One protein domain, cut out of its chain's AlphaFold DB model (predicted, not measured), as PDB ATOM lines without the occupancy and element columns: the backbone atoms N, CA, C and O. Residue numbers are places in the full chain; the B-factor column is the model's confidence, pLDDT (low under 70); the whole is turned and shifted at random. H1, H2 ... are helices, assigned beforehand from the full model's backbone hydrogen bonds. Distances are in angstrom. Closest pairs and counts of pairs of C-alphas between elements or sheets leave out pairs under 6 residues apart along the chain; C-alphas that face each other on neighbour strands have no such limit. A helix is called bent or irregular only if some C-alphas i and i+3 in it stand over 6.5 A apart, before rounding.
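Overview. This is residues 5 to 144 of the 261 residues of the protein "Activating transcription factor 7-interacting 1" of Gossypium australe (UniProt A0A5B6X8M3). A long helix, H3, runs through the middle; H1 and H4 pack beside its later half in an up-and-down bundle of three, each running against the one before it. H5 and H7 cross H3, H8 packs on H7, and the short H2 and H6 pack on H5. The printed part has 140 residues with eight named helices, H1 to H8 in order, and no named strand: all helix, packing mostly crossed. It is compact, with a radius of gyration of the C-alphas of 15.3 A and spans of 46 by 39 by 28 A.

Along the chain. H1, residues 5 to 20, begins at C-alpha 5 (-23.080, -24.940, 35.065) and measures 22.2 A. H2 is residues 23 to 26. H3, residues 36 to 59, measures 34.5 A. H4 is residues 63 to 74, H5 77 to 90, H6 93 to 98 and H7 104 to 116. H8, residues 125 to 143, measures 27.1 A and ends at C-alpha 143 (-14.573, -5.159, 15.145).

Arrangement. H3, the hub, touches H4 with residues 50 to 58 alone, closest C-alphas Ile 54 and Ala 66, 4.9 A; this hairpin has a shallow tilt of 12 degrees. H1 touches H3 at a steep tilt of 42 degrees, opposite ways, closest C-alphas Tyr 15 and Ala 53, 5.9 A. H3 touches H5 with residues 36 to 47 alone, at 54 degrees, a steep tilt; the closest C-alphas are Ala 43 and Leu 78, 5.2 A. H7 touches H8, closest C-alphas Ile 108 and Ala 131, 6.2 A. H1 and H8 are apart. In H1, H3, H4, H5, H7 and H8 every O i to N i+4 pair is within hydrogen-bond range; in H6 0 of 2 are, beside 1 of 3 O i to N i+3 pairs, and H2 is too short for an O i to N i+4 pair. H6 is only just irregular: C-alphas 94 and 97 are 6.7 A apart.

Size, cuts and confidence. The C-alphas farthest apart, of Gly 5 and Gly 91, are 48.4 A apart. The printed part has no cut, and no link is long. Mean pLDDT of the printed part is 84.7; residues 24 to 34, 92 to 98 and 140 to 144 are under 70.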
ATOM      1  N   GLY A   5     -24.514 -24.685  34.865       75.00
ATOM      2  CA  GLY A   5     -23.080 -24.940  35.065       75.00
ATOM      3  C   GLY A   5     -22.612 -26.306  34.543       75.00
ATOM      4  O   GLY A   5     -21.520 -26.411  33.990       75.00
ATOM      5  N   ASN A   6     -23.452 -27.339  34.633       82.88
ATOM      6  CA  ASN A   6     -23.120 -28.678  34.143       82.88
ATOM      7  C   ASN A   6     -23.120 -28.735  32.610       82.88
ATOM      8  O   ASN A   6     -22.352 -29.499  32.037       82.88
ATOM      9  N   GLU A   7     -23.955 -27.932  31.943       86.56
ATOM     10  CA  GLU A   7     -23.978 -27.844  30.478       86.56
ATOM     11  C   GLU A   7     -22.682 -27.235  29.931       86.56
ATOM     12  O   GLU A   7     -22.099 -27.776  28.994       86.56
ATOM     13  N   VAL A   8     -22.203 -26.140  30.535       86.50
ATOM     14  CA  VAL A   8     -20.953 -25.479  30.125       86.50
ATOM     15  C   VAL A   8     -19.769 -26.433  30.271       86.50
ATOM     16  O   VAL A   8     -18.996 -26.587  29.329       86.50
ATOM     17  N   ILE A   9     -19.678 -27.120  31.414       89.12
ATOM     18  CA  ILE A   9     -18.618 -28.098  31.685       89.12
ATOM     19  C   ILE A   9     -18.700 -29.270  30.702       89.12
ATOM     20  O   ILE A   9     -17.691 -29.653  30.118       89.12
ATOM     21  N   LEU A  10     -19.894 -29.826  30.473       92.00
ATOM     22  CA  LEU A  10     -20.075 -30.932  29.534       92.00
ATOM     23  C   LEU A  10     -19.676 -30.531  28.109       92.00
ATOM     24  O   LEU A  10     -18.949 -31.266  27.446       92.00
ATOM     25  N   ARG A  11     -20.114 -29.356  27.647       92.50
ATOM     26  CA  ARG A  11     -19.751 -28.816  26.332       92.50
ATOM     27  C   ARG A  11     -18.242 -28.631  26.204       92.50
ATOM     28  O   ARG A  11     -17.666 -28.994  25.185       92.50
ATOM     29  N   GLU A  12     -17.603 -28.102  27.237       92.50
ATOM     30  CA  GLU A  12     -16.157 -27.916  27.271       92.50
ATOM     31  C   GLU A  12     -15.394 -29.251  27.229       92.50
ATOM     32  O   GLU A  12     -14.426 -29.370  26.478       92.50
ATOM     33  N   ILE A  13     -15.851 -30.270  27.963       93.81
ATOM     34  CA  ILE A  13     -15.282 -31.628  27.918       93.81
ATOM     35  C   ILE A  13     -15.438 -32.235  26.520       93.81
ATOM     36  O   ILE A  13     -14.497 -32.830  25.996       93.81
ATOM     37  N   LEU A  14     -16.602 -32.062  25.888       94.81
ATOM     38  CA  LEU A  14     -16.837 -32.530  24.520       94.81
ATOM     39  C   LEU A  14     -15.913 -31.830  23.517       94.81
ATOM     40  O   LEU A  14     -15.374 -32.482  22.627       94.81
ATOM     41  N   TYR A  15     -15.676 -30.526  23.672       95.56
ATOM     42  CA  TYR A  15     -14.707 -29.816  22.839       95.56
ATOM     43  C   TYR A  15     -13.277 -30.284  23.073       95.56
ATOM     44  O   TYR A  15     -12.554 -30.481  22.101       95.56
ATOM     45  N   ASP A  16     -12.868 -30.516  24.322       94.31
ATOM     46  CA  ASP A  16     -11.556 -31.101  24.599       94.31
ATOM     47  C   ASP A  16     -11.402 -32.455  23.908       94.31
ATOM     48  O   ASP A  16     -10.400 -32.671  23.231       94.31
ATOM     49  N   ALA A  17     -12.410 -33.323  24.015       92.94
ATOM     50  CA  ALA A  17     -12.397 -34.626  23.366       92.94
ATOM     51  C   ALA A  17     -12.289 -34.501  21.841       92.94
ATOM     52  O   ALA A  17     -11.471 -35.179  21.244       92.94
ATOM     53  N   VAL A  18     -13.058 -33.624  21.193       92.12
ATOM     54  CA  VAL A  18     -13.085 -33.545  19.719       92.12
ATOM     55  C   VAL A  18     -11.879 -32.795  19.134       92.12
ATOM     56  O   VAL A  18     -11.360 -33.171  18.080       92.12
ATOM     57  N   ILE A  19     -11.433 -31.718  19.784       92.69
ATOM     58  CA  ILE A  19     -10.377 -30.841  19.255       92.69
ATOM     59  C   ILE A  19      -8.985 -31.381  19.553       92.69
ATOM     60  O   ILE A  19      -8.106 -31.258  18.707       92.69
ATOM     61  N   LYS A  20      -8.782 -31.979  20.732       88.75
ATOM     62  CA  LYS A  20      -7.474 -32.515  21.139       88.75
ATOM     63  C   LYS A  20      -7.314 -34.001  20.849       88.75
ATOM     64  O   LYS A  20      -6.241 -34.537  21.107       88.75
ATOM     65  N   MET A  21      -8.358 -34.673  20.361       85.00
ATOM     66  CA  MET A  21      -8.203 -36.033  19.862       85.00
ATOM     67  C   MET A  21      -7.178 -36.028  18.741       85.00
ATOM     68  O   MET A  21      -7.281 -35.257  17.787       85.00
ATOM     69  N   ASP A  22      -6.190 -36.902  18.879       77.25
ATOM     70  CA  ASP A  22      -5.272 -37.175  17.796       77.25
ATOM     71  C   ASP A  22      -6.040 -37.911  16.698       77.25
ATOM     72  O   ASP A  22      -6.524 -39.023  16.900       77.25
ATOM     73  N   HIS A  23      -6.191 -37.262  15.544       71.94
ATOM     74  CA  HIS A  23      -6.869 -37.822  14.375       71.94
ATOM     75  C   HIS A  23      -5.923 -38.657  13.500       71.94
ATOM     76  O   HIS A  23      -6.320 -39.078  12.415       71.94
ATOM     77  N   ALA A  24      -4.692 -38.935  13.952       68.75
ATOM     78  CA  ALA A  24      -3.730 -39.770  13.230       68.75
ATOM     79  C   ALA A  24      -4.254 -41.186  12.931       68.75
ATOM     80  O   ALA A  24      -3.875 -41.774  11.918       68.75
ATOM     81  N   PHE A  25      -5.188 -41.717  13.734       68.94
ATOM     82  CA  PHE A  25      -5.822 -43.019  13.465       68.94
ATOM     83  C   PHE A  25      -6.672 -43.038  12.179       68.94
ATOM     84  O   PHE A  25      -6.929 -44.104  11.626       68.94
ATOM     85  N   LEU A  26      -7.102 -41.871  11.691       69.00
ATOM     86  CA  LEU A  26      -7.796 -41.715  10.405       69.00
ATOM     87  C   LEU A  26      -6.815 -41.551   9.235       69.00
ATOM     88  O   LEU A  26      -7.228 -41.485   8.076       69.00
ATOM     89  N   GLY A  27      -5.524 -41.434   9.542       63.38
ATOM     90  CA  GLY A  27      -4.458 -41.322   8.569       63.38
ATOM     91  C   GLY A  27      -4.051 -42.662   7.960       63.38
ATOM     92  O   GLY A  27      -4.436 -43.726   8.450       63.38
ATOM     93  N   PRO A  28      -3.209 -42.633   6.910       61.41
ATOM     94  CA  PRO A  28      -2.655 -43.842   6.299       61.41
ATOM     95  C   PRO A  28      -1.929 -44.743   7.309       61.41
ATOM     96  O   PRO A  28      -1.926 -45.960   7.164       61.41
ATOM     97  N   GLU A  29      -1.344 -44.136   8.345       60.06
ATOM     98  CA  GLU A  29      -0.626 -44.802   9.437       60.06
ATOM     99  C   GLU A  29      -1.569 -45.514  10.422       60.06
ATOM    100  O   GLU A  29      -1.186 -46.510  11.029       60.06
ATOM    101  N   GLY A  30      -2.816 -45.048  10.544       59.59
ATOM    102  CA  GLY A  30      -3.838 -45.597  11.437       59.59
ATOM    103  C   GLY A  30      -4.640 -46.769  10.866       59.59
ATOM    104  O   GLY A  30      -5.506 -47.314  11.549       59.59
ATOM    105  N   GLY A  31      -4.380 -47.162   9.615       52.25
ATOM    106  CA  GLY A  31      -5.004 -48.315   8.960       52.25
ATOM    107  C   GLY A  31      -6.451 -48.108   8.488       52.25
ATOM    108  O   GLY A  31      -6.961 -48.942   7.739       52.25
ATOM    109  N   ILE A  32      -7.108 -47.002   8.855       57.59
ATOM    110  CA  ILE A  32      -8.457 -46.656   8.388       57.59
ATOM    111  C   ILE A  32      -8.341 -45.651   7.240       57.59
ATOM    112  O   ILE A  32      -8.269 -44.443   7.450       57.59
ATOM    113  N   LEU A  33      -8.342 -46.141   6.000       60.28
ATOM    114  CA  LEU A  33      -8.321 -45.272   4.824       60.28
ATOM    115  C   LEU A  33      -9.744 -44.807   4.486       60.28
ATOM    116  O   LEU A  33     -10.478 -45.491   3.771       60.28
ATOM    117  N   LEU A  34     -10.153 -43.641   4.991       65.06
ATOM    118  CA  LEU A  34     -11.416 -43.046   4.556       65.06
ATOM    119  C   LEU A  34     -11.304 -42.552   3.101       65.06
ATOM    120  O   LEU A  34     -10.295 -41.942   2.728       65.06
ATOM    121  N   PRO A  35     -12.353 -42.725   2.275       74.12
ATOM    122  CA  PRO A  35     -12.444 -42.071   0.977       74.12
ATOM    123  C   PRO A  35     -12.223 -40.559   1.111       74.12
ATOM    124  O   PRO A  35     -12.786 -39.926   2.007       74.12
ATOM    125  N   GLY A  36     -11.473 -39.952   0.184       73.62
ATOM    126  CA  GLY A  36     -11.095 -38.531   0.270       73.62
ATOM    127  C   GLY A  36     -12.281 -37.570   0.434       73.62
ATOM    128  O   GLY A  36     -12.153 -36.522   1.061       73.62
ATOM    129  N   ARG A  37     -13.465 -37.955  -0.056       78.62
ATOM    130  CA  ARG A  37     -14.713 -37.212   0.141       78.62
ATOM    131  C   ARG A  37     -15.188 -37.206   1.598       78.62
ATOM    132  O   ARG A  37     -15.512 -36.145   2.112       78.62
ATOM    133  N   GLN A  38     -15.167 -38.360   2.266       81.81
ATOM    134  CA  GLN A  38     -15.557 -38.474   3.674       81.81
ATOM    135  C   GLN A  38     -14.564 -37.740   4.582       81.81
ATOM    136  O   GLN A  38     -14.979 -37.046   5.505       81.81
ATOM    137  N   VAL A  39     -13.263 -37.814   4.272       82.56
ATOM    138  CA  VAL A  39     -12.227 -37.036   4.977       82.56
ATOM    139  C   VAL A  39     -12.487 -35.536   4.842       82.56
ATOM    140  O   VAL A  39     -12.400 -34.809   5.828       82.56
ATOM    141  N   LYS A  40     -12.859 -35.068   3.643       88.88
ATOM    142  CA  LYS A  40     -13.213 -33.664   3.401       88.88
ATOM    143  C   LYS A  40     -14.423 -33.231   4.237       88.88
ATOM    144  O   LYS A  40     -14.348 -32.201   4.901       88.88
ATOM    145  N   ASP A  41     -15.517 -33.992   4.221       89.81
ATOM    146  CA  ASP A  41     -16.736 -33.644   4.971       89.81
ATOM    147  C   ASP A  41     -16.499 -33.660   6.493       89.81
ATOM    148  O   ASP A  41     -16.951 -32.758   7.209       89.81
ATOM    149  N   LEU A  42     -15.710 -34.624   6.983       90.31
ATOM    150  CA  LEU A  42     -15.281 -34.688   8.378       90.31
ATOM    151  C   LEU A  42     -14.420 -33.481   8.760       90.31
ATOM    152  O   LEU A  42     -14.726 -32.801   9.736       90.31
ATOM    153  N   ALA A  43     -13.370 -33.185   7.993       91.69
ATOM    154  CA  ALA A  43     -12.463 -32.076   8.282       91.69
ATOM    155  C   ALA A  43     -13.175 -30.715   8.220       91.69
ATOM    156  O   ALA A  43     -12.889 -29.821   9.021       91.69
ATOM    157  N   LEU A  44     -14.142 -30.560   7.311       93.50
ATOM    158  CA  LEU A  44     -14.963 -29.357   7.212       93.50
ATOM    159  C   LEU A  44     -15.868 -29.191   8.439       93.50
ATOM    160  O   LEU A  44     -15.890 -28.126   9.053       93.50
ATOM    161  N   THR A  45     -16.564 -30.258   8.834       93.38
ATOM    162  CA  THR A  45     -17.406 -30.267  10.041       93.38
ATOM    163  C   THR A  45     -16.573 -29.995  11.289       93.38
ATOM    164  O   THR A  45     -16.932 -29.161  12.118       93.38
ATOM    165  N   TRP A  46     -15.416 -30.640  11.398       94.25
ATOM    166  CA  TRP A  46     -14.477 -30.427  12.487       94.25
ATOM    167  C   TRP A  46     -13.974 -28.977  12.539       94.25
ATOM    168  O   TRP A  46     -13.894 -28.404  13.622       94.25
ATOM    169  N   SER A  47     -13.753 -28.329  11.390       94.50
ATOM    170  CA  SER A  47     -13.392 -26.902  11.333       94.50
ATOM    171  C   SER A  47     -14.485 -25.996  11.906       94.50
ATOM    172  O   SER A  47     -14.191 -25.038  12.618       94.50
ATOM    173  N   PHE A  48     -15.756 -26.316  11.662       95.00
ATOM    174  CA  PHE A  48     -16.877 -25.603  12.273       95.00
ATOM    175  C   PHE A  48     -16.963 -25.807  13.784       95.00
ATOM    176  O   PHE A  48     -17.227 -24.855  14.520       95.00
ATOM    177  N   VAL A  49     -16.724 -27.034  14.250       95.44
ATOM    178  CA  VAL A  49     -16.691 -27.347  15.683       95.44
ATOM    179  C   VAL A  49     -15.528 -26.627  16.363       95.44
ATOM    180  O   VAL A  49     -15.725 -26.049  17.429       95.44
ATOM    181  N   ALA A  50     -14.350 -26.589  15.738       95.69
ATOM    182  CA  ALA A  50     -13.171 -25.898  16.252       95.69
ATOM    183  C   ALA A  50     -13.408 -24.395  16.417       95.69
ATOM    184  O   ALA A  50     -13.119 -23.842  17.478       95.69
ATOM    185  N   ASP A  51     -13.992 -23.743  15.410       95.75
ATOM    186  CA  ASP A  51     -14.392 -22.338  15.505       95.75
ATOM    187  C   ASP A  51     -15.347 -22.098  16.687       95.75
ATOM    188  O   ASP A  51     -15.137 -21.196  17.502       95.75
ATOM    189  N   ASN A  52     -16.370 -22.946  16.822       94.81
ATOM    190  CA  ASN A  52     -17.349 -22.819  17.895       94.81
ATOM    191  C   ASN A  52     -16.740 -23.058  19.285       94.81
ATOM    192  O   ASN A  52     -17.058 -22.342  20.234       94.81
ATOM    193  N   ALA A  53     -15.836 -24.032  19.402       95.44
ATOM    194  CA  ALA A  53     -15.112 -24.332  20.629       95.44
ATOM    195  C   ALA A  53     -14.243 -23.150  21.068       95.44
ATOM    196  O   ALA A  53     -14.336 -22.716  22.215       95.44
ATOM    197  N   ILE A  54     -13.446 -22.594  20.145       95.38
ATOM    198  CA  ILE A  54     -12.577 -21.434  20.391       95.38
ATOM    199  C   ILE A  54     -13.403 -20.230  20.843       95.38
ATOM    200  O   ILE A  54     -13.034 -19.562  21.809       95.38
ATOM    201  N   ARG A  55     -14.527 -19.960  20.176       93.31
ATOM    202  CA  ARG A  55     -15.427 -18.870  20.558       93.31
ATOM    203  C   ARG A  55     -16.003 -19.078  21.952       93.31
ATOM    204  O   ARG A  55     -15.877 -18.193  22.790       93.31
ATOM    205  N   SER A  56     -16.541 -20.263  22.231       93.19
ATOM    206  CA  SER A  56     -17.149 -20.563  23.529       93.19
ATOM    207  C   SER A  56     -16.163 -20.379  24.687       93.19
ATOM    208  O   SER A  56     -16.522 -19.805  25.710       93.19
ATOM    209  N   VAL A  57     -14.905 -20.810  24.544       93.94
ATOM    210  CA  VAL A  57     -13.912 -20.620  25.618       93.94
ATOM    211  C   VAL A  57     -13.431 -19.170  25.733       93.94
ATOM    212  O   VAL A  57     -13.087 -18.737  26.832       93.94
ATOM    213  N   ARG A  58     -13.447 -18.394  24.637       93.12
ATOM    214  CA  ARG A  58     -13.173 -16.945  24.662       93.12
ATOM    215  C   ARG A  58     -14.280 -16.162  25.356       93.12
ATOM    216  O   ARG A  58     -13.961 -15.293  26.159       93.12
ATOM    217  N   GLU A  59     -15.539 -16.483  25.074       90.94
ATOM    218  CA  GLU A  59     -16.713 -15.903  25.741       90.94
ATOM    219  C   GLU A  59     -16.671 -16.161  27.255       90.94
ATOM    220  O   GLU A  59     -16.987 -15.278  28.047       90.94
ATOM    221  N   ASN A  60     -16.158 -17.326  27.662       88.44
ATOM    222  CA  ASN A  60     -15.928 -17.677  29.066       88.44
ATOM    223  C   ASN A  60     -14.653 -17.040  29.671       88.44
ATOM    224  O   ASN A  60     -14.305 -17.328  30.815       88.44
ATOM    225  N   GLY A  61     -13.920 -16.211  28.918       89.81
ATOM    226  CA  GLY A  61     -12.706 -15.523  29.373       89.81
ATOM    227  C   GLY A  61     -11.434 -16.381  29.414       89.81
ATOM    228  O   GLY A  61     -10.381 -15.892  29.824       89.81
ATOM    229  N   ASN A  62     -11.476 -17.639  28.965       94.19
ATOM    230  CA  ASN A  62     -10.339 -18.559  29.026       94.19
ATOM    231  C   ASN A  62      -9.464 -18.478  27.761       94.19
ATOM    232  O   ASN A  62      -9.507 -19.335  26.872       94.19
ATOM    233  N   GLN A  63      -8.636 -17.434  27.691       94.50
ATOM    234  CA  GLN A  63      -7.754 -17.193  26.541       94.50
ATOM    235  C   GLN A  63      -6.685 -18.279  26.362       94.50
ATOM    236  O   GLN A  63      -6.391 -18.669  25.234       94.50
ATOM    237  N   THR A  64      -6.144 -18.825  27.453       96.19
ATOM    238  CA  THR A  64      -5.146 -19.906  27.396       96.19
ATOM    239  C   THR A  64      -5.709 -21.139  26.695       96.19
ATOM    240  O   THR A  64      -5.048 -21.734  25.843       96.19
ATOM    241  N   LYS A  65      -6.961 -21.498  26.996       95.31
ATOM    242  CA  LYS A  65      -7.627 -22.626  26.343       95.31
ATOM    243  C   LYS A  65      -7.969 -22.332  24.885       95.31
ATOM    244  O   LYS A  65      -7.784 -23.204  24.042       95.31
ATOM    245  N   ALA A  66      -8.376 -21.100  24.572       95.69
ATOM    246  CA  ALA A  66      -8.583 -20.668  23.190       95.69
ATOM    247  C   ALA A  66      -7.313 -20.848  22.343       95.69
ATOM    248  O   ALA A  66      -7.382 -21.393  21.243       95.69
ATOM    249  N   ILE A  67      -6.152 -20.444  22.871       95.31
ATOM    250  CA  ILE A  67      -4.850 -20.630  22.213       95.31
ATOM    251  C   ILE A  67      -4.528 -22.121  22.068       95.31
ATOM    252  O   ILE A  67      -4.133 -22.554  20.992       95.31
ATOM    253  N   SER A  68      -4.764 -22.927  23.110       96.00
ATOM    254  CA  SER A  68      -4.569 -24.382  23.041       96.00
ATOM    255  C   SER A  68      -5.400 -25.034  21.929       96.00
ATOM    256  O   SER A  68      -4.878 -25.885  21.215       96.00
ATOM    257  N   TYR A  69      -6.657 -24.624  21.742       96.44
ATOM    258  CA  TYR A  69      -7.496 -25.119  20.646       96.44
ATOM    259  C   TYR A  69      -7.031 -24.646  19.273       96.44
ATOM    260  O   TYR A  69      -7.080 -25.427  18.331       96.44
ATOM    261  N   ILE A  70      -6.551 -23.405  19.149       95.56
ATOM    262  CA  ILE A  70      -5.969 -22.913  17.892       95.56
ATOM    263  C   ILE A  70      -4.725 -23.724  17.525       95.56
ATOM    264  O   ILE A  70      -4.604 -24.149  16.381       95.56
ATOM    265  N   ASN A  71      -3.842 -23.995  18.489       94.81
ATOM    266  CA  ASN A  71      -2.630 -24.775  18.245       94.81
ATOM    267  C   ASN A  71      -2.974 -26.214  17.839       94.81
ATOM    268  O   ASN A  71      -2.550 -26.656  16.774       94.81
ATOM    269  N   ALA A  72      -3.836 -26.889  18.612       94.06
ATOM    270  CA  ALA A  72      -4.324 -28.229  18.280       94.06
ATOM    271  C   ALA A  72      -4.999 -28.268  16.900       94.06
ATOM    272  O   ALA A  72      -4.830 -29.221  16.144       94.06
ATOM    273  N   PHE A  73      -5.724 -27.205  16.537       94.06
ATOM    274  CA  PHE A  73      -6.313 -27.086  15.212       94.06
ATOM    275  C   PHE A  73      -5.243 -26.983  14.115       94.06
ATOM    276  O   PHE A  73      -5.308 -27.697  13.116       94.06
ATOM    277  N   SER A  74      -4.259 -26.103  14.307       92.12
ATOM    278  CA  SER A  74      -3.204 -25.827  13.329       92.12
ATOM    279  C   SER A  74      -2.258 -27.006  13.091       92.12
ATOM    280  O   SER A  74      -1.744 -27.164  11.987       92.12
ATOM    281  N   GLU A  75      -2.066 -27.849  14.105       90.69
ATOM    282  CA  GLU A  75      -1.206 -29.037  14.060       90.69
ATOM    283  C   GLU A  75      -1.967 -30.298  13.611       90.69
ATOM    284  O   GLU A  75      -1.375 -31.357  13.420       90.69
ATOM    285  N   SER A  76      -3.285 -30.200  13.415       89.00
ATOM    286  CA  SER A  76      -4.130 -31.350  13.102       89.00
ATOM    287  C   SER A  76      -3.886 -31.916  11.707       89.00
ATOM    288  O   SER A  76      -3.865 -31.208  10.692       89.00
ATOM    289  N   TRP A  77      -3.867 -33.245  11.637       88.31
ATOM    290  CA  TRP A  77      -3.875 -33.980  10.379       88.31
ATOM    291  C   TRP A  77      -5.092 -33.629   9.504       88.31
ATOM    292  O   TRP A  77      -4.937 -33.465   8.293       88.31
ATOM    293  N   LEU A  78      -6.280 -33.419  10.089       89.56
ATOM    294  CA  LEU A  78      -7.502 -33.089   9.338       89.56
ATOM    295  C   LEU A  78      -7.374 -31.773   8.563       89.56
ATOM    296  O   LEU A  78      -7.809 -31.697   7.412       89.56
ATOM    297  N   LEU A  79      -6.739 -30.759   9.161       90.88
ATOM    298  CA  LEU A  79      -6.460 -29.488   8.489       90.88
ATOM    299  C   LEU A  79      -5.593 -29.723   7.247       90.88
ATOM    300  O   LEU A  79      -5.943 -29.289   6.147       90.88
ATOM    301  N   SER A  80      -4.496 -30.468   7.412       88.56
ATOM    302  CA  SER A  80      -3.577 -30.783   6.314       88.56
ATOM    303  C   SER A  80      -4.268 -31.549   5.179       88.56
ATOM    304  O   SER A  80      -4.066 -31.231   4.004       88.56
ATOM    305  N   GLN A  81      -5.146 -32.506   5.508       87.81
ATOM    306  CA  GLN A  81      -5.884 -33.274   4.508       87.81
ATOM    307  C   GLN A  81      -6.898 -32.431   3.760       87.81
ATOM    308  O   GLN A  81      -7.027 -32.582   2.547       87.81
ATOM    309  N   LEU A  82      -7.599 -31.528   4.445       90.38
ATOM    310  CA  LEU A  82      -8.564 -30.656   3.792       90.38
ATOM    311  C   LEU A  82      -7.867 -29.698   2.824       90.38
ATOM    312  O   LEU A  82      -8.298 -29.570   1.679       90.38
ATOM    313  N   ILE A  83      -6.746 -29.093   3.232       90.38
ATOM    314  CA  ILE A  83      -5.944 -28.232   2.351       90.38
ATOM    315  C   ILE A  83      -5.445 -29.027   1.141       90.38
ATOM    316  O   ILE A  83      -5.600 -28.578   0.002       90.38
ATOM    317  N   LYS A  84      -4.895 -30.227   1.357       88.56
ATOM    318  CA  LYS A  84      -4.424 -31.111   0.281       88.56
ATOM    319  C   LYS A  84      -5.554 -31.495  -0.675       88.56
ATOM    320  O   LYS A  84      -5.381 -31.435  -1.890       88.56
ATOM    321  N   TRP A  85      -6.722 -31.851  -0.143       89.19
ATOM    322  CA  TRP A  85      -7.889 -32.187  -0.948       89.19
ATOM    323  C   TRP A  85      -8.316 -30.992  -1.808       89.19
ATOM    324  O   TRP A  85      -8.377 -31.120  -3.027       89.19
ATOM    325  N   VAL A  86      -8.512 -29.808  -1.221       88.81
ATOM    326  CA  VAL A  86      -8.962 -28.608  -1.953       88.81
ATOM    327  C   VAL A  86      -7.944 -28.172  -3.019       88.81
ATOM    328  O   VAL A  86      -8.304 -27.851  -4.154       88.81
ATOM    329  N   THR A  87      -6.652 -28.206  -2.692       88.56
ATOM    330  CA  THR A  87      -5.581 -27.831  -3.634       88.56
ATOM    331  C   THR A  87      -5.433 -28.833  -4.778       88.56
ATOM    332  O   THR A  87      -5.178 -28.406  -5.906       88.56
ATOM    333  N   SER A  88      -5.699 -30.126  -4.539       85.25
ATOM    334  CA  SER A  88      -5.747 -31.151  -5.593       85.25
ATOM    335  C   SER A  88      -6.860 -30.907  -6.617       85.25
ATOM    336  O   SER A  88      -6.670 -31.193  -7.794       85.25
ATOM    337  N   GLN A  89      -7.992 -30.329  -6.196       83.44
ATOM    338  CA  GLN A  89      -9.100 -30.001  -7.102       83.44
ATOM    339  C   GLN A  89      -8.800 -28.776  -7.971       83.44
ATOM    340  O   GLN A  89      -9.301 -28.665  -9.085       83.44
ATOM    341  N   THR A  90      -7.981 -27.854  -7.466       79.38
ATOM    342  CA  THR A  90      -7.736 -26.551  -8.106       79.38
ATOM    343  C   THR A  90      -6.443 -26.536  -8.938       79.38
ATOM    344  O   THR A  90      -6.114 -25.532  -9.562       79.38
ATOM    345  N   GLY A  91      -5.650 -27.617  -8.914       71.00
ATOM    346  CA  GLY A  91      -4.306 -27.641  -9.514       71.00
ATOM    347  C   GLY A  91      -3.316 -26.673  -8.842       71.00
ATOM    348  O   GLY A  91      -2.269 -26.367  -9.399       71.00
ATOM    349  N   MET A  92      -3.639 -26.178  -7.641       68.69
ATOM    350  CA  MET A  92      -2.886 -25.153  -6.901       68.69
ATOM    351  C   MET A  92      -1.944 -25.758  -5.851       68.69
ATOM    352  O   MET A  92      -1.751 -25.176  -4.783       68.69
ATOM    353  N   VAL A  93      -1.362 -26.925  -6.134       63.00
ATOM    354  CA  VAL A  93      -0.529 -27.677  -5.175       63.00
ATOM    355  C   VAL A  93       0.613 -26.812  -4.619       63.00
ATOM    356  O   VAL A  93       0.820 -26.785  -3.408       63.00
ATOM    357  N   ASP A  94       1.255 -25.993  -5.457       55.91
ATOM    358  CA  ASP A  94       2.394 -25.149  -5.054       55.91
ATOM    359  C   ASP A  94       2.002 -23.896  -4.249       55.91
ATOM    360  O   ASP A  94       2.842 -23.277  -3.602       55.91
ATOM    361  N   LYS A  95       0.719 -23.508  -4.257       62.88
ATOM    362  CA  LYS A  95       0.198 -22.357  -3.489       62.88
ATOM    363  C   LYS A  95      -0.311 -22.762  -2.100       62.88
ATOM    364  O   LYS A  95      -0.683 -21.895  -1.314       62.88
ATOM    365  N   ALA A  96      -0.329 -24.063  -1.797       60.09
ATOM    366  CA  ALA A  96      -0.767 -24.611  -0.514       60.09
ATOM    367  C   ALA A  96       0.115 -24.151   0.659       60.09
ATOM    368  O   ALA A  96      -0.378 -23.888   1.751       60.09
ATOM    369  N   THR A  97       1.423 -24.031   0.426       56.19
ATOM    370  CA  THR A  97       2.441 -23.744   1.450       56.19
ATOM    371  C   THR A  97       2.463 -22.289   1.916       56.19
ATOM    372  O   THR A  97       3.000 -22.007   2.983       56.19
ATOM    373  N   SER A  98       1.867 -21.362   1.161       59.62
ATOM    374  CA  SER A  98       1.786 -19.937   1.518       59.62
ATOM    375  C   SER A  98       0.451 -19.535   2.157       59.62
ATOM    376  O   SER A  98       0.245 -18.366   2.492       59.62
ATOM    377  N   LEU A  99      -0.466 -20.487   2.344       71.19
ATOM    378  CA  LEU A  99      -1.774 -20.232   2.935       71.19
ATOM    379  C   LEU A  99      -1.671 -20.071   4.451       71.19
ATOM    380  O   LEU A  99      -1.482 -21.030   5.194       71.19
ATOM    381  N   ASN A 100      -1.865 -18.841   4.925       75.31
ATOM    382  CA  ASN A 100      -1.976 -18.545   6.349       75.31
ATOM    383  C   ASN A 100      -3.382 -18.910   6.872       75.31
ATOM    384  O   ASN A 100      -4.219 -18.040   7.119       75.31
ATOM    385  N   VAL A 101      -3.665 -20.214   6.969       83.62
ATOM    386  CA  VAL A 101      -4.968 -20.787   7.378       83.62
ATOM    387  C   VAL A 101      -4.901 -21.507   8.731       83.62
ATOM    388  O   VAL A 101      -5.620 -22.470   8.976       83.62
ATOM    389  N   SER A 102      -4.060 -21.015   9.645       86.81
ATOM    390  CA  SER A 102      -3.837 -21.599  10.980       86.81
ATOM    391  C   SER A 102      -5.026 -21.483  11.941       86.81
ATOM    392  O   SER A 102      -5.016 -22.086  13.009       86.81
ATOM    393  N   THR A 103      -6.064 -20.723  11.581       93.06
ATOM    394  CA  THR A 103      -7.293 -20.600  12.373       93.06
ATOM    395  C   THR A 103      -8.492 -21.144  11.598       93.06
ATOM    396  O   THR A 103      -8.538 -20.986  10.372       93.06
ATOM    397  N   PRO A 104      -9.509 -21.702  12.283       94.50
ATOM    398  CA  PRO A 104     -10.715 -22.185  11.614       94.50
ATOM    399  C   PRO A 104     -11.395 -21.120  10.749       94.50
ATOM    400  O   PRO A 104     -11.768 -21.392   9.611       94.50
ATOM    401  N   VAL A 105     -11.489 -19.879  11.238       94.38
ATOM    402  CA  VAL A 105     -12.073 -18.753  10.490       94.38
ATOM    403  C   VAL A 105     -11.288 -18.462   9.210       94.38
ATOM    404  O   VAL A 105     -11.889 -18.269   8.153       94.38
ATOM    405  N   ALA A 106      -9.951 -18.439   9.280       93.31
ATOM    406  CA  ALA A 106      -9.110 -18.204   8.108       93.31
ATOM    407  C   ALA A 106      -9.263 -19.326   7.072       93.31
ATOM    408  O   ALA A 106      -9.406 -19.040   5.882       93.31
ATOM    409  N   LEU A 107      -9.314 -20.582   7.525       94.31
ATOM    410  CA  LEU A 107      -9.570 -21.724   6.656       94.31
ATOM    411  C   LEU A 107     -10.948 -21.629   5.989       94.31
ATOM    412  O   LEU A 107     -11.043 -21.744   4.772       94.31
ATOM    413  N   ILE A 108     -12.011 -21.375   6.758       94.94
ATOM    414  CA  ILE A 108     -13.383 -21.260   6.240       94.94
ATOM    415  C   ILE A 108     -13.481 -20.125   5.214       94.94
ATOM    416  O   ILE A 108     -14.099 -20.289   4.161       94.94
ATOM    417  N   LYS A 109     -12.828 -18.988   5.484       93.50
ATOM    418  CA  LYS A 109     -12.741 -17.871   4.539       93.50
ATOM    419  C   LYS A 109     -12.074 -18.293   3.237       93.50
ATOM    420  O   LYS A 109     -12.573 -17.965   2.165       93.50
ATOM    421  N   TRP A 110     -10.956 -19.003   3.329       93.06
ATOM    422  CA  TRP A 110     -10.251 -19.496   2.157       93.06
ATOM    423  C   TRP A 110     -11.090 -20.501   1.357       93.06
ATOM    424  O   TRP A 110     -11.209 -20.348   0.145       93.06
ATOM    425  N   ILE A 111     -11.737 -21.460   2.020       93.31
ATOM    426  CA  ILE A 111     -12.621 -22.445   1.380       93.31
ATOM    427  C   ILE A 111     -13.749 -21.751   0.608       93.31
ATOM    428  O   ILE A 111     -14.032 -22.122  -0.527       93.31
ATOM    429  N   LEU A 112     -14.365 -20.713   1.184       93.44
ATOM    430  CA  LEU A 112     -15.394 -19.931   0.496       93.44
ATOM    431  C   LEU A 112     -14.857 -19.242  -0.766       93.44
ATOM    432  O   LEU A 112     -15.526 -19.263  -1.792       93.44
ATOM    433  N   ILE A 113     -13.642 -18.686  -0.717       92.00
ATOM    434  CA  ILE A 113     -12.995 -18.078  -1.892       92.00
ATOM    435  C   ILE A 113     -12.760 -19.125  -2.987       92.00
ATOM    436  O   ILE A 113     -13.004 -18.844  -4.157       92.00
ATOM    437  N   VAL A 114     -12.290 -20.321  -2.621       90.81
ATOM    438  CA  VAL A 114     -12.054 -21.400  -3.590       90.81
ATOM    439  C   VAL A 114     -13.368 -21.895  -4.198       90.81
ATOM    440  O   VAL A 114     -13.429 -22.167  -5.398       90.81
ATOM    441  N   GLU A 115     -14.447 -21.959  -3.417       92.25
ATOM    442  CA  GLU A 115     -15.749 -22.329  -3.966       92.25
ATOM    443  C   GLU A 115     -16.336 -21.265  -4.897       92.25
ATOM    444  O   GLU A 115     -16.903 -21.610  -5.935       92.25
ATOM    445  N   ASP A 116     -16.144 -19.980  -4.597       90.56
ATOM    446  CA  ASP A 116     -16.549 -18.889  -5.489       90.56
ATOM    447  C   ASP A 116     -15.752 -18.890  -6.815       90.56
ATOM    448  O   ASP A 116     -16.206 -18.326  -7.810       90.56
ATOM    449  N   GLN A 117     -14.604 -19.579  -6.871       89.19
ATOM    450  CA  GLN A 117     -13.833 -19.834  -8.098       89.19
ATOM    451  C   GLN A 117     -14.327 -21.058  -8.894       89.19
ATOM    452  O   GLN A 117     -13.780 -21.359  -9.953       89.19
ATOM    453  N   GLY A 118     -15.369 -21.751  -8.421       87.00
ATOM    454  CA  GLY A 118     -16.046 -22.830  -9.147       87.00
ATOM    455  C   GLY A 118     -15.748 -24.247  -8.653       87.00
ATOM    456  O   GLY A 118     -16.299 -25.204  -9.203       87.00
ATOM    457  N   VAL A 119     -14.929 -24.421  -7.611       89.19
ATOM    458  CA  VAL A 119     -14.675 -25.742  -7.011       89.19
ATOM    459  C   VAL A 119     -15.769 -26.061  -5.998       89.19
ATOM    460  O   VAL A 119     -15.876 -25.410  -4.967       89.19
ATOM    461  N   ARG A 120     -16.575 -27.097  -6.238       90.62
ATOM    462  CA  ARG A 120     -17.631 -27.489  -5.292       90.62
ATOM    463  C   ARG A 120     -17.027 -28.151  -4.048       90.62
ATOM    464  O   ARG A 120     -16.664 -29.326  -4.091       90.62
ATOM    465  N   ILE A 121     -16.950 -27.410  -2.941       90.81
ATOM    466  CA  ILE A 121     -16.426 -27.914  -1.662       90.81
ATOM    467  C   ILE A 121     -17.575 -28.229  -0.708       90.81
ATOM    468  O   ILE A 121     -17.580 -29.300  -0.093       90.81
ATOM    469  N   PHE A 122     -18.566 -27.342  -0.602       91.25
ATOM    470  CA  PHE A 122     -19.741 -27.583   0.223       91.25
ATOM    471  C   PHE A 122     -20.717 -28.481  -0.535       91.25
ATOM    472  O   PHE A 122     -21.084 -28.227  -1.680       91.25
ATOM    473  N   GLU A 123     -21.117 -29.579   0.102       86.06
ATOM    474  CA  GLU A 123     -22.043 -30.528  -0.511       86.06
ATOM    475  C   GLU A 123     -23.491 -30.031  -0.488       86.06
ATOM    476  O   GLU A 123     -24.245 -30.279  -1.428       86.06
ATOM    477  N   CYS A 124     -23.864 -29.303   0.564       86.00
ATOM    478  CA  CYS A 124     -25.194 -28.746   0.739       86.00
ATOM    479  C   CYS A 124     -25.138 -27.254   1.086       86.00
ATOM    480  O   CYS A 124     -24.186 -26.761   1.705       86.00
ATOM    481  N   ASP A 125     -26.208 -26.541   0.732       89.31
ATOM    482  CA  ASP A 125     -26.321 -25.097   0.962       89.31
ATOM    483  C   ASP A 125     -26.285 -24.729   2.447       89.31
ATOM    484  O   ASP A 125     -25.822 -23.648   2.803       89.31
ATOM    485  N   ILE A 126     -26.711 -25.636   3.332       89.75
ATOM    486  CA  ILE A 126     -26.702 -25.417   4.784       89.75
ATOM    487  C   ILE A 126     -25.273 -25.184   5.278       89.75
ATOM    488  O   ILE A 126     -25.014 -24.194   5.961       89.75
ATOM    489  N   SER A 127     -24.327 -26.043   4.890       90.56
ATOM    490  CA  SER A 127     -22.922 -25.905   5.291       90.56
ATOM    491  C   SER A 127     -22.294 -24.632   4.722       90.56
ATOM    492  O   SER A 127     -21.522 -23.962   5.410       90.56
ATOM    493  N   LYS A 128     -22.676 -24.238   3.501       93.81
ATOM    494  CA  LYS A 128     -22.238 -22.976   2.890       93.81
ATOM    495  C   LYS A 128     -22.792 -21.753   3.628       93.81
ATOM    496  O   LYS A 128     -22.065 -20.791   3.878       93.81
ATOM    497  N   VAL A 129     -24.070 -21.776   4.000       93.75
ATOM    498  CA  VAL A 129     -24.705 -20.721   4.806       93.75
ATOM    499  C   VAL A 129     -24.048 -20.636   6.181       93.75
ATOM    500  O   VAL A 129     -23.725 -19.538   6.633       93.75
ATOM    501  N   TYR A 130     -23.773 -21.778   6.814       92.56
ATOM    502  CA  TYR A 130     -23.077 -21.827   8.096       92.56
ATOM    503  C   TYR A 130     -21.667 -21.227   8.001       92.56
ATOM    504  O   TYR A 130     -21.307 -20.377   8.813       92.56
ATOM    505  N   ALA A 131     -20.897 -21.572   6.964       93.75
ATOM    506  CA  ALA A 131     -19.584 -20.982   6.708       93.75
ATOM    507  C   ALA A 131     -19.642 -19.450   6.586       93.75
ATOM    508  O   ALA A 131     -18.839 -18.740   7.194       93.75
ATOM    509  N   LYS A 132     -20.631 -18.919   5.856       94.62
ATOM    510  CA  LYS A 132     -20.861 -17.468   5.768       94.62
ATOM    511  C   LYS A 132     -21.201 -16.864   7.134       94.62
ATOM    512  O   LYS A 132     -20.679 -15.804   7.470       94.62
ATOM    513  N   ALA A 133     -22.018 -17.544   7.940       92.88
ATOM    514  CA  ALA A 133     -22.377 -17.089   9.281       92.88
ATOM    515  C   ALA A 133     -21.165 -17.029  10.229       92.88
ATOM    516  O   ALA A 133     -21.035 -16.055  10.972       92.88
ATOM    517  N   VAL A 134     -20.255 -18.010  10.169       91.62
ATOM    518  CA  VAL A 134     -18.982 -17.989  10.919       91.62
ATOM    519  C   VAL A 134     -18.183 -16.727  10.587       91.62
ATOM    520  O   VAL A 134     -17.738 -16.016  11.490       91.62
ATOM    521  N   LEU A 135     -18.066 -16.384   9.299       90.50
ATOM    522  CA  LEU A 135     -17.369 -15.163   8.891       90.50
ATOM    523  C   LEU A 135     -18.056 -13.897   9.401       90.50
ATOM    524  O   LEU A 135     -17.374 -13.004   9.903       90.50
ATOM    525  N   CYS A 136     -19.383 -13.811   9.302       87.69
ATOM    526  CA  CYS A 136     -20.135 -12.663   9.805       87.69
ATOM    527  C   CYS A 136     -19.925 -12.455  11.312       87.69
ATOM    528  O   CYS A 136     -19.640 -11.336  11.728       87.69
ATOM    529  N   LYS A 137     -19.996 -13.522  12.117       85.81
ATOM    530  CA  LYS A 137     -19.776 -13.451  13.570       85.81
ATOM    531  C   LYS A 137     -18.350 -13.047  13.921       85.81
ATOM    532  O   LYS A 137     -18.154 -12.191  14.775       85.81
ATOM    533  N   SER A 138     -17.367 -13.590  13.202       80.50
ATOM    534  CA  SER A 138     -15.964 -13.230  13.421       80.50
ATOM    535  C   SER A 138     -15.715 -11.734  13.208       80.50
ATOM    536  O   SER A 138     -15.039 -11.112  14.017       80.50
ATOM    537  N   ARG A 139     -16.312 -11.114  12.178       74.00
ATOM    538  CA  ARG A 139     -16.172  -9.665  11.950       74.00
ATOM    539  C   ARG A 139     -16.684  -8.868  13.137       74.00
ATOM    540  O   ARG A 139     -15.984  -7.987  13.599       74.00
ATOM    541  N   VAL A 140     -17.843  -9.242  13.670       63.94
ATOM    542  CA  VAL A 140     -18.424  -8.587  14.846       63.94
ATOM    543  C   VAL A 140     -17.518  -8.756  16.072       63.94
ATOM    544  O   VAL A 140     -17.237  -7.780  16.753       63.94
ATOM    545  N   GLU A 141     -16.984  -9.951  16.326       57.00
ATOM    546  CA  GLU A 141     -16.104 -10.221  17.477       57.00
ATOM    547  C   GLU A 141     -14.739  -9.512  17.406       57.00
ATOM    548  O   GLU A 141     -14.181  -9.172  18.449       57.00
ATOM    549  N   TYR A 142     -14.201  -9.273  16.204       51.91
ATOM    550  CA  TYR A 142     -12.924  -8.574  16.000       51.91
ATOM    551  C   TYR A 142     -13.076  -7.063  15.732       51.91
ATOM    552  O   TYR A 142     -12.102  -6.328  15.896       51.91
ATOM    553  N   GLU A 143     -14.262  -6.587  15.333       41.59
ATOM    554  CA  GLU A 143     -14.573  -5.159  15.145       41.59
ATOM    555  C   GLU A 143     -15.168  -4.495  16.385       41.59
ATOM    556  O   GLU A 143     -15.117  -3.271  16.450       41.59
ATOM    557  N   ILE A 144     -15.695  -5.239  17.369       37.53
ATOM    558  CA  ILE A 144     -16.042  -4.662  18.676       37.53
ATOM    559  C   ILE A 144     -14.732  -4.233  19.348       37.53
ATOM    560  O   ILE A 144     -13.979  -5.084  19.833       37.53
TER     561      ILE A 144